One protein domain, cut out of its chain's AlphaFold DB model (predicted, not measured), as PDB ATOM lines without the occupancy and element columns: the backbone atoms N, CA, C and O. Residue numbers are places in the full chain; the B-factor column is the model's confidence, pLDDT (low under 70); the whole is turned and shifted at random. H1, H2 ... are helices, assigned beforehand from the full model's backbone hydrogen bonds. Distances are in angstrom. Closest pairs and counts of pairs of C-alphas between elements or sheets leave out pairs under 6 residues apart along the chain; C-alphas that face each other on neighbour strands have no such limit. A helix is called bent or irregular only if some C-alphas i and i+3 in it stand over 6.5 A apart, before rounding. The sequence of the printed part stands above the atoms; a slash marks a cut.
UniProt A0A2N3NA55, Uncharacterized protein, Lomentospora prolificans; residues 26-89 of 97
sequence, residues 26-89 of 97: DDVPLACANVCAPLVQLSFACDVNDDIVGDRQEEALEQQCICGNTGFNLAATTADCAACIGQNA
ATOM      1  N   ASP A  26     -16.724  71.296   6.688       62.59
ATOM      2  CA  ASP A  26     -15.750  70.226   6.892       62.59
ATOM      3  C   ASP A  26     -16.170  68.903   6.230       62.59
ATOM      4  O   ASP A  26     -15.312  68.074   5.918       62.59
ATOM      5  N   ASP A  27     -17.457  68.746   5.905       77.31
ATOM      6  CA  ASP A  27     -17.991  67.578   5.192       77.31
ATOM      7  C   ASP A  27     -17.793  67.663   3.671       77.31
ATOM      8  O   ASP A  27     -18.038  66.700   2.936       77.31
ATOM      9  N   VAL A  28     -17.325  68.809   3.166       85.75
ATOM     10  CA  VAL A  28     -17.103  69.045   1.738       85.75
ATOM     11  C   VAL A  28     -15.622  68.852   1.393       85.75
ATOM     12  O   VAL A  28     -14.778  69.651   1.804       85.75
ATOM     13  N   PRO A  29     -15.262  67.861   0.552       86.56
ATOM     14  CA  PRO A  29     -13.901  67.729   0.047       86.56
ATOM     15  C   PRO A  29     -13.443  69.013  -0.651       86.56
ATOM     16  O   PRO A  29     -14.225  69.651  -1.357       86.56
ATOM     17  N   LEU A  30     -12.153  69.360  -0.556       88.31
ATOM     18  CA  LEU A  30     -11.615  70.578  -1.185       88.31
ATOM     19  C   LEU A  30     -11.913  70.646  -2.697       88.31
ATOM     20  O   LEU A  30     -12.155  71.724  -3.235       88.31
ATOM     21  N   ALA A  31     -11.965  69.489  -3.367       90.69
ATOM     22  CA  ALA A  31     -12.355  69.366  -4.772       90.69
ATOM     23  C   ALA A  31     -13.798  69.842  -5.061       90.69
ATOM     24  O   ALA A  31     -14.087  70.285  -6.171       90.69
ATOM     25  N   CYS A  32     -14.683  69.792  -4.065       93.12
ATOM     26  CA  CYS A  32     -16.101  70.140  -4.161       93.12
ATOM     27  C   CYS A  32     -16.450  71.510  -3.573       93.12
ATOM     28  O   CYS A  32     -17.591  71.949  -3.714       93.12
ATOM     29  N   ALA A  33     -15.486  72.225  -2.979       91.38
ATOM     30  CA  ALA A  33     -15.728  73.492  -2.288       91.38
ATOM     31  C   ALA A  33     -16.481  74.517  -3.156       91.38
ATOM     32  O   ALA A  33     -17.445  75.123  -2.700       91.38
ATOM     33  N   ASN A  34     -16.098  74.664  -4.428       94.50
ATOM     34  CA  ASN A  34     -16.763  75.597  -5.344       94.50
ATOM     35  C   ASN A  34     -18.161  75.128  -5.776       94.50
ATOM     36  O   ASN A  34     -19.039  75.961  -5.974       94.50
ATOM     37  N   VAL A  35     -18.370  73.815  -5.920       94.12
ATOM     38  CA  VAL A  35     -19.668  73.238  -6.315       94.12
ATOM     39  C   VAL A  35     -20.681  73.387  -5.178       94.12
ATOM     40  O   VAL A  35     -21.827  73.763  -5.408       94.12
ATOM     41  N   CYS A  36     -20.240  73.159  -3.941       94.62
ATOM     42  CA  CYS A  36     -21.077  73.206  -2.745       94.62
ATOM     43  C   CYS A  36     -21.168  74.602  -2.100       94.62
ATOM     44  O   CYS A  36     -22.023  74.821  -1.244       94.62
ATOM     45  N   ALA A  37     -20.332  75.566  -2.508       93.50
ATOM     46  CA  ALA A  37     -20.291  76.929  -1.968       93.50
ATOM     47  C   ALA A  37     -21.661  77.614  -1.783       93.50
ATOM     48  O   ALA A  37     -21.861  78.231  -0.736       93.50
ATOM     49  N   PRO A  38     -22.610  77.574  -2.739       93.56
ATOM     50  CA  PRO A  38     -23.938  78.164  -2.534       93.56
ATOM     51  C   PRO A  38     -24.746  77.498  -1.410       93.56
ATOM     52  O   PRO A  38     -25.455  78.200  -0.695       93.56
ATOM     53  N   LEU A  39     -24.622  76.181  -1.214       92.94
ATOM     54  CA  LEU A  39     -25.313  75.462  -0.133       92.94
ATOM     55  C   LEU A  39     -24.706  75.794   1.223       92.94
ATOM     56  O   LEU A  39     -25.431  76.141   2.145       92.94
ATOM     57  N   VAL A  40     -23.376  75.767   1.311       92.25
ATOM     58  CA  VAL A  40     -22.634  76.127   2.526       92.25
ATOM     59  C   VAL A  40     -22.950  77.557   2.965       92.25
ATOM     60  O   VAL A  40     -23.163  77.824   4.142       92.25
ATOM     61  N   GLN A  41     -22.992  78.499   2.020       93.19
ATOM     62  CA  GLN A  41     -23.348  79.885   2.330       93.19
ATOM     63  C   GLN A  41     -24.796  80.015   2.798       93.19
ATOM     64  O   GLN A  41     -25.065  80.827   3.677       93.19
ATOM     65  N   LEU A  42     -25.715  79.237   2.219       93.75
ATOM     66  CA  LEU A  42     -27.107  79.236   2.648       93.75
ATOM     67  C   LEU A  42     -27.260  78.648   4.054       93.75
ATOM     68  O   LEU A  42     -27.929  79.261   4.871       93.75
ATOM     69  N   SER A  43     -26.622  77.511   4.337       91.38
ATOM     70  CA  SER A  43     -26.622  76.891   5.666       91.38
ATOM     71  C   SER A  43     -26.079  77.864   6.715       91.38
ATOM     72  O   SER A  43     -26.788  78.170   7.661       91.38
ATOM     73  N   PHE A  44     -24.923  78.492   6.470       91.88
ATOM     74  CA  PHE A  44     -24.370  79.505   7.378       91.88
ATOM     75  C   PHE A  44     -25.275  80.737   7.553       91.88
ATOM     76  O   PHE A  44     -25.320  81.336   8.619       91.88
ATOM     77  N   ALA A  45     -25.985  81.158   6.503       93.44
ATOM     78  CA  ALA A  45     -26.925  82.274   6.602       93.44
ATOM     79  C   ALA A  45     -28.215  81.909   7.357       93.44
ATOM     80  O   ALA A  45     -28.913  82.809   7.825       93.44
ATOM     81  N   CYS A  46     -28.539  80.618   7.422       94.75
ATOM     82  CA  CYS A  46     -29.726  80.078   8.067       94.75
ATOM     83  C   CYS A  46     -29.471  79.507   9.461       94.75
ATOM     84  O   CYS A  46     -30.451  79.146  10.097       94.75
ATOM     85  N   ASP A  47     -28.215  79.448   9.900       92.56
ATOM     86  CA  ASP A  47     -27.768  78.987  11.215       92.56
ATOM     87  C   ASP A  47     -28.526  79.698  12.349       92.56
ATOM     88  O   ASP A  47     -28.607  80.938  12.389       92.56
ATOM     89  N   VAL A  48     -29.125  78.920  13.253       92.81
ATOM     90  CA  VAL A  48     -29.907  79.438  14.381       92.81
ATOM     91  C   VAL A  48     -29.278  78.986  15.686       92.81
ATOM     92  O   VAL A  48     -29.192  77.809  15.971       92.81
ATOM     93  N   ASN A  49     -28.940  79.935  16.558       91.62
ATOM     94  CA  ASN A  49     -28.329  79.605  17.843       91.62
ATOM     95  C   ASN A  49     -29.303  78.847  18.772       91.62
ATOM     96  O   ASN A  49     -30.195  79.454  19.387       91.62
ATOM     97  N   ASP A  50     -29.076  77.551  18.942       90.75
ATOM     98  CA  ASP A  50     -29.797  76.638  19.834       90.75
ATOM     99  C   ASP A  50     -29.864  77.119  21.288       90.75
ATOM    100  O   ASP A  50     -30.930  77.023  21.900       90.75
ATOM    101  N   ASP A  51     -28.824  77.771  21.826       92.38
ATOM    102  CA  ASP A  51     -28.875  78.299  23.206       92.38
ATOM    103  C   ASP A  51     -29.999  79.338  23.429       92.38
ATOM    104  O   ASP A  51     -30.372  79.622  24.573       92.38
ATOM    105  N   ILE A  52     -30.535  79.942  22.360       91.56
ATOM    106  CA  ILE A  52     -31.588  80.967  22.436       91.56
ATOM    107  C   ILE A  52     -32.980  80.353  22.275       91.56
ATOM    108  O   ILE A  52     -33.916  80.754  22.975       91.56
ATOM    109  N   VAL A  53     -33.142  79.418  21.336       89.31
ATOM    110  CA  VAL A  53     -34.460  78.898  20.920       89.31
ATOM    111  C   VAL A  53     -34.709  77.446  21.352       89.31
ATOM    112  O   VAL A  53     -35.864  77.023  21.438       89.31
ATOM    113  N   GLY A  54     -33.658  76.705  21.702       90.50
ATOM    114  CA  GLY A  54     -33.654  75.270  21.987       90.50
ATOM    115  C   GLY A  54     -33.729  74.400  20.727       90.50
ATOM    116  O   GLY A  54     -34.366  74.778  19.742       90.50
ATOM    117  N   ASP A  55     -33.173  73.189  20.800       86.06
ATOM    118  CA  ASP A  55     -32.866  72.296  19.664       86.06
ATOM    119  C   ASP A  55     -34.064  72.069  18.722       86.06
ATOM    120  O   ASP A  55     -33.981  72.127  17.499       86.06
ATOM    121  N   ARG A  56     -35.258  71.844  19.294       87.00
ATOM    122  CA  ARG A  56     -36.471  71.584  18.495       87.00
ATOM    123  C   ARG A  56     -36.936  72.789  17.675       87.00
ATOM    124  O   ARG A  56     -37.663  72.605  16.702       87.00
ATOM    125  N   GLN A  57     -36.634  74.003  18.124       92.56
ATOM    126  CA  GLN A  57     -37.005  75.229  17.414       92.56
ATOM    127  C   GLN A  57     -35.912  75.651  16.445       92.56
ATOM    128  O   GLN A  57     -36.257  76.105  15.360       92.56
ATOM    129  N   GLU A  58     -34.646  75.467  16.814       92.56
ATOM    130  CA  GLU A  58     -33.499  75.611  15.914       92.56
ATOM    131  C   GLU A  58     -33.749  74.836  14.618       92.56
ATOM    132  O   GLU A  58     -33.932  75.463  13.576       92.56
ATOM    133  N   GLU A  59     -33.927  73.510  14.689       90.44
ATOM    134  CA  GLU A  59     -34.086  72.677  13.488       90.44
ATOM    135  C   GLU A  59     -35.252  73.153  12.597       90.44
ATOM    136  O   GLU A  59     -35.152  73.196  11.368       90.44
ATOM    137  N   ALA A  60     -36.371  73.553  13.207       92.38
ATOM    138  CA  ALA A  60     -37.528  74.048  12.469       92.38
ATOM    139  C   ALA A  60     -37.251  75.392  11.771       92.38
ATOM    140  O   ALA A  60     -37.707  75.603  10.642       92.38
ATOM    141  N   LEU A  61     -36.530  76.301  12.430       94.44
ATOM    142  CA  LEU A  61     -36.201  77.627  11.906       94.44
ATOM    143  C   LEU A  61     -35.138  77.547  10.806       94.44
ATOM    144  O   LEU A  61     -35.296  78.194   9.766       94.44
ATOM    145  N   GLU A  62     -34.120  76.708  10.979       92.81
ATOM    146  CA  GLU A  62     -33.099  76.456   9.961       92.81
ATOM    147  C   GLU A  62     -33.714  75.845   8.700       92.81
ATOM    148  O   GLU A  62     -33.530  76.361   7.592       92.81
ATOM    149  N   GLN A  63     -34.534  74.798   8.855       92.44
ATOM    150  CA  GLN A  63     -35.234  74.182   7.726       92.44
ATOM    151  C   GLN A  63     -36.155  75.175   7.019       92.44
ATOM    152  O   GLN A  63     -36.201  75.202   5.784       92.44
ATOM    153  N   GLN A  64     -36.879  76.003   7.777       94.50
ATOM    154  CA  GLN A  64     -37.741  77.033   7.206       94.50
ATOM    155  C   GLN A  64     -36.938  78.059   6.395       94.50
ATOM    156  O   GLN A  64     -37.374  78.444   5.306       94.50
ATOM    157  N   CYS A  65     -35.772  78.480   6.888       95.75
ATOM    158  CA  CYS A  65     -34.889  79.404   6.186       95.75
ATOM    159  C   CYS A  65     -34.338  78.792   4.888       95.75
ATOM    160  O   CYS A  65     -34.477  79.387   3.815       95.75
ATOM    161  N   ILE A  66     -33.801  77.570   4.957       93.31
ATOM    162  CA  ILE A  66     -33.208  76.873   3.806       93.31
ATOM    163  C   ILE A  66     -34.265  76.616   2.729       93.31
ATOM    164  O   ILE A  66     -34.064  76.965   1.564       93.31
ATOM    165  N   CYS A  67     -35.418  76.049   3.098       92.19
ATOM    166  CA  CYS A  67     -36.485  75.728   2.145       92.19
ATOM    167  C   CYS A  67     -37.186  76.979   1.595       92.19
ATOM    168  O   CYS A  67     -37.791  76.926   0.524       92.19
ATOM    169  N   GLY A  68     -37.113  78.100   2.318       92.69
ATOM    170  CA  GLY A  68     -37.610  79.400   1.873       92.69
ATOM    171  C   GLY A  68     -36.667  80.134   0.917       92.69
ATOM    172  O   GLY A  68     -37.073  81.130   0.310       92.69
ATOM    173  N   ASN A  69     -35.423  79.673   0.752       92.88
ATOM    174  CA  ASN A  69     -34.472  80.319  -0.142       92.88
ATOM    175  C   ASN A  69     -34.896  80.196  -1.610       92.88
ATOM    176  O   ASN A  69     -35.111  79.109  -2.143       92.88
ATOM    177  N   THR A  70     -34.928  81.338  -2.290       94.31
ATOM    178  CA  THR A  70     -35.266  81.448  -3.718       94.31
ATOM    179  C   THR A  70     -34.121  82.018  -4.555       94.31
ATOM    180  O   THR A  70     -34.280  82.219  -5.758       94.31
ATOM    181  N   GLY A  71     -32.949  82.258  -3.950       95.25
ATOM    182  CA  GLY A  71     -31.789  82.844  -4.629       95.25
ATOM    183  C   GLY A  71     -31.122  81.922  -5.656       95.25
ATOM    184  O   GLY A  71     -30.375  82.398  -6.509       95.25
ATOM    185  N   PHE A  72     -31.383  80.615  -5.594       94.81
ATOM    186  CA  PHE A  72     -30.886  79.616  -6.541       94.81
ATOM    187  C   PHE A  72     -31.766  78.360  -6.531       94.81
ATOM    188  O   PHE A  72     -32.643  78.199  -5.682       94.81
ATOM    189  N   ASN A  73     -31.529  77.449  -7.478       95.12
ATOM    190  CA  ASN A  73     -32.217  76.161  -7.508       95.12
ATOM    191  C   ASN A  73     -31.613  75.212  -6.465       95.12
ATOM    192  O   ASN A  73     -30.701  74.445  -6.773       95.12
ATOM    193  N   LEU A  74     -32.144  75.266  -5.241       91.25
ATOM    194  CA  LEU A  74     -31.675  74.466  -4.110       91.25
ATOM    195  C   LEU A  74     -31.575  72.973  -4.440       91.25
ATOM    196  O   LEU A  74     -30.565  72.346  -4.130       91.25
ATOM    197  N   ALA A  75     -32.583  72.414  -5.115       90.25
ATOM    198  CA  ALA A  75     -32.626  70.995  -5.457       90.25
ATOM    199  C   ALA A  75     -31.530  70.602  -6.462       90.25
ATOM    200  O   ALA A  75     -30.817  69.624  -6.241       90.25
ATOM    201  N   ALA A  76     -31.364  71.373  -7.541       93.44
ATOM    202  CA  ALA A  76     -30.329  71.101  -8.541       93.44
ATOM    203  C   ALA A  76     -28.924  71.255  -7.946       93.44
ATOM    204  O   ALA A  76     -28.091  70.367  -8.089       93.44
ATOM    205  N   THR A  77     -28.687  72.333  -7.199       93.50
ATOM    206  CA  THR A  77     -27.397  72.582  -6.548       93.50
ATOM    207  C   THR A  77     -27.060  71.511  -5.508       93.50
ATOM    208  O   THR A  77     -25.912  71.081  -5.425       93.50
ATOM    209  N   THR A  78     -28.055  71.035  -4.752       91.38
ATOM    210  CA  THR A  78     -27.898  69.900  -3.828       91.38
ATOM    211  C   THR A  78     -27.468  68.641  -4.568       91.38
ATOM    212  O   THR A  78     -26.515  67.988  -4.152       91.38
ATOM    213  N   ALA A  79     -28.126  68.320  -5.686       92.19
ATOM    214  CA  ALA A  79     -27.771  67.159  -6.493       92.19
ATOM    215  C   ALA A  79     -26.338  67.256  -7.045       92.19
ATOM    216  O   ALA A  79     -25.591  66.282  -6.968       92.19
ATOM    217  N   ASP A  80     -25.930  68.429  -7.537       93.88
ATOM    218  CA  ASP A  80     -24.579  68.659  -8.065       93.88
ATOM    219  C   ASP A  80     -23.505  68.525  -6.973       93.88
ATOM    220  O   ASP A  80     -22.481  67.863  -7.170       93.88
ATOM    221  N   CYS A  81     -23.746  69.115  -5.798       93.44
ATOM    222  CA  CYS A  81     -22.846  69.001  -4.654       93.44
ATOM    223  C   CYS A  81     -22.739  67.549  -4.168       93.44
ATOM    224  O   CYS A  81     -21.629  67.030  -4.042       93.44
ATOM    225  N   ALA A  82     -23.869  66.859  -3.982       90.44
ATOM    226  CA  ALA A  82     -23.896  65.456  -3.573       90.44
ATOM    227  C   ALA A  82     -23.179  64.548  -4.585       90.44
ATOM    228  O   ALA A  82     -22.438  63.646  -4.191       90.44
ATOM    229  N   ALA A  83     -23.335  64.807  -5.887       92.19
ATOM    230  CA  ALA A  83     -22.616  64.081  -6.928       92.19
ATOM    231  C   ALA A  83     -21.100  64.314  -6.846       92.19
ATOM    232  O   ALA A  83     -20.333  63.355  -6.948       92.19
ATOM    233  N   CYS A  84     -20.657  65.556  -6.623       93.69
ATOM    234  CA  CYS A  84     -19.238  65.850  -6.433       93.69
ATOM    235  C   CYS A  84     -18.681  65.127  -5.204       93.69
ATOM    236  O   CYS A  84     -17.640  64.476  -5.306       93.69
ATOM    237  N   ILE A  85     -19.381  65.207  -4.067       90.38
ATOM    238  CA  ILE A  85     -18.978  64.531  -2.830       90.38
ATOM    239  C   ILE A  85     -18.903  63.025  -3.074       90.38
ATOM    240  O   ILE A  85     -17.871  62.436  -2.797       90.38
ATOM    241  N   GLY A  86     -19.912  62.402  -3.685       89.19
ATOM    242  CA  GLY A  86     -19.883  60.966  -3.991       89.19
ATOM    243  C   GLY A  86     -18.722  60.544  -4.902       89.19
ATOM    244  O   GLY A  86     -18.205  59.440  -4.767       89.19
ATOM    245  N   GLN A  87     -18.272  61.421  -5.803       89.50
ATOM    246  CA  GLN A  87     -17.113  61.176  -6.674       89.50
ATOM    247  C   GLN A  87     -15.762  61.422  -5.987       89.50
ATOM    248  O   GLN A  87     -14.754  60.868  -6.421       89.50
ATOM    249  N   ASN A  88     -15.726  62.271  -4.957       87.69
ATOM    250  CA  ASN A  88     -14.503  62.734  -4.292       87.69
ATOM    251  C   ASN A  88     -14.443  62.354  -2.806       87.69
ATOM    252  O   ASN A  88     -13.549  62.815  -2.092       87.69
ATOM    253  N   ALA A  89     -15.379  61.535  -2.333       78.75
ATOM    254  CA  ALA A  89     -15.373  60.993  -0.993       78.75
ATOM    255  C   ALA A  89     -14.106  60.149  -0.861       78.75
ATOM    256  O   ALA A  89     -13.963  59.093  -1.479       78.75
TER     257      ALA A  89
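What this domain is: This is residues 26 to 89 of the 97 residues of an uncharacterized protein of Lomentospora prolificans (UniProt A0A2N3NA55). Two helices, H3 and H4, make the arms of a wide V, and the kinked helix H1 bridges the arms, packing on H4 and reaching H3 with its last residues. The very short H2 lies near the first residues of H3, at the far end of that arm. The printed part has 64 residues with four named helices, in the order H1, H2, H3, H4, and no named strand; the class is all helix. It is only just loose, close to compact, with a radius of gyration of the C-alphas of 13.1 A, and elongated, spanning 37 by 24 by 14 A.

How they stand to each other: H1, residues 30 to 46, touches H4, residues 74 to 88, opposite ways at 37 degrees, only just a steep tilt; their closest C-alphas, of Cys 36 and Cys 81, are 4.9 A apart. With residues 42 to 46 alone, H1 touches residues 61 to 66 of H3, residues 55 to 68, opposite ways at a steep tilt of 69.7 degrees, only just short of about perpendicular; the closest C-alphas are those of Cys 46 and Glu 62, 5.3 A. H3 and H4 are close but not clearly touching, about perpendicular at 74 degrees, with closest C-alphas Cys 67 and Leu 74, 8.0 A. H2, residues 50 to 53, is close to but not clearly touching H3, with closest C-alphas Asp 50 and Glu 58, 5.5 A; it is apart from H1 and H4. Every O i to N i+4 pair is within hydrogen-bond range in H4, 9 of 13 in H1 and 9 of 10 in H3, while H2 is too short for one.

Where its parts are: H1 begins at C-alpha 30, (-11.615, 70.578, -1.185), and is 22.4 A long; it has a kink of 70 degrees near residue 37 and is irregular, with C-alphas 31 and 34 7.7 A apart. H3 is 19.7 A long; H4, 20.8 A long, ends at C-alpha 88, (-14.503, 62.734, -4.292).

The domain as a whole: The C-alphas farthest apart, of Ile 52 and Gln 87, are 38.1 A apart. The printed part has no cut, and the three links are tight. Mean pLDDT of the printed part is 91.2; Asp 26 is under 70.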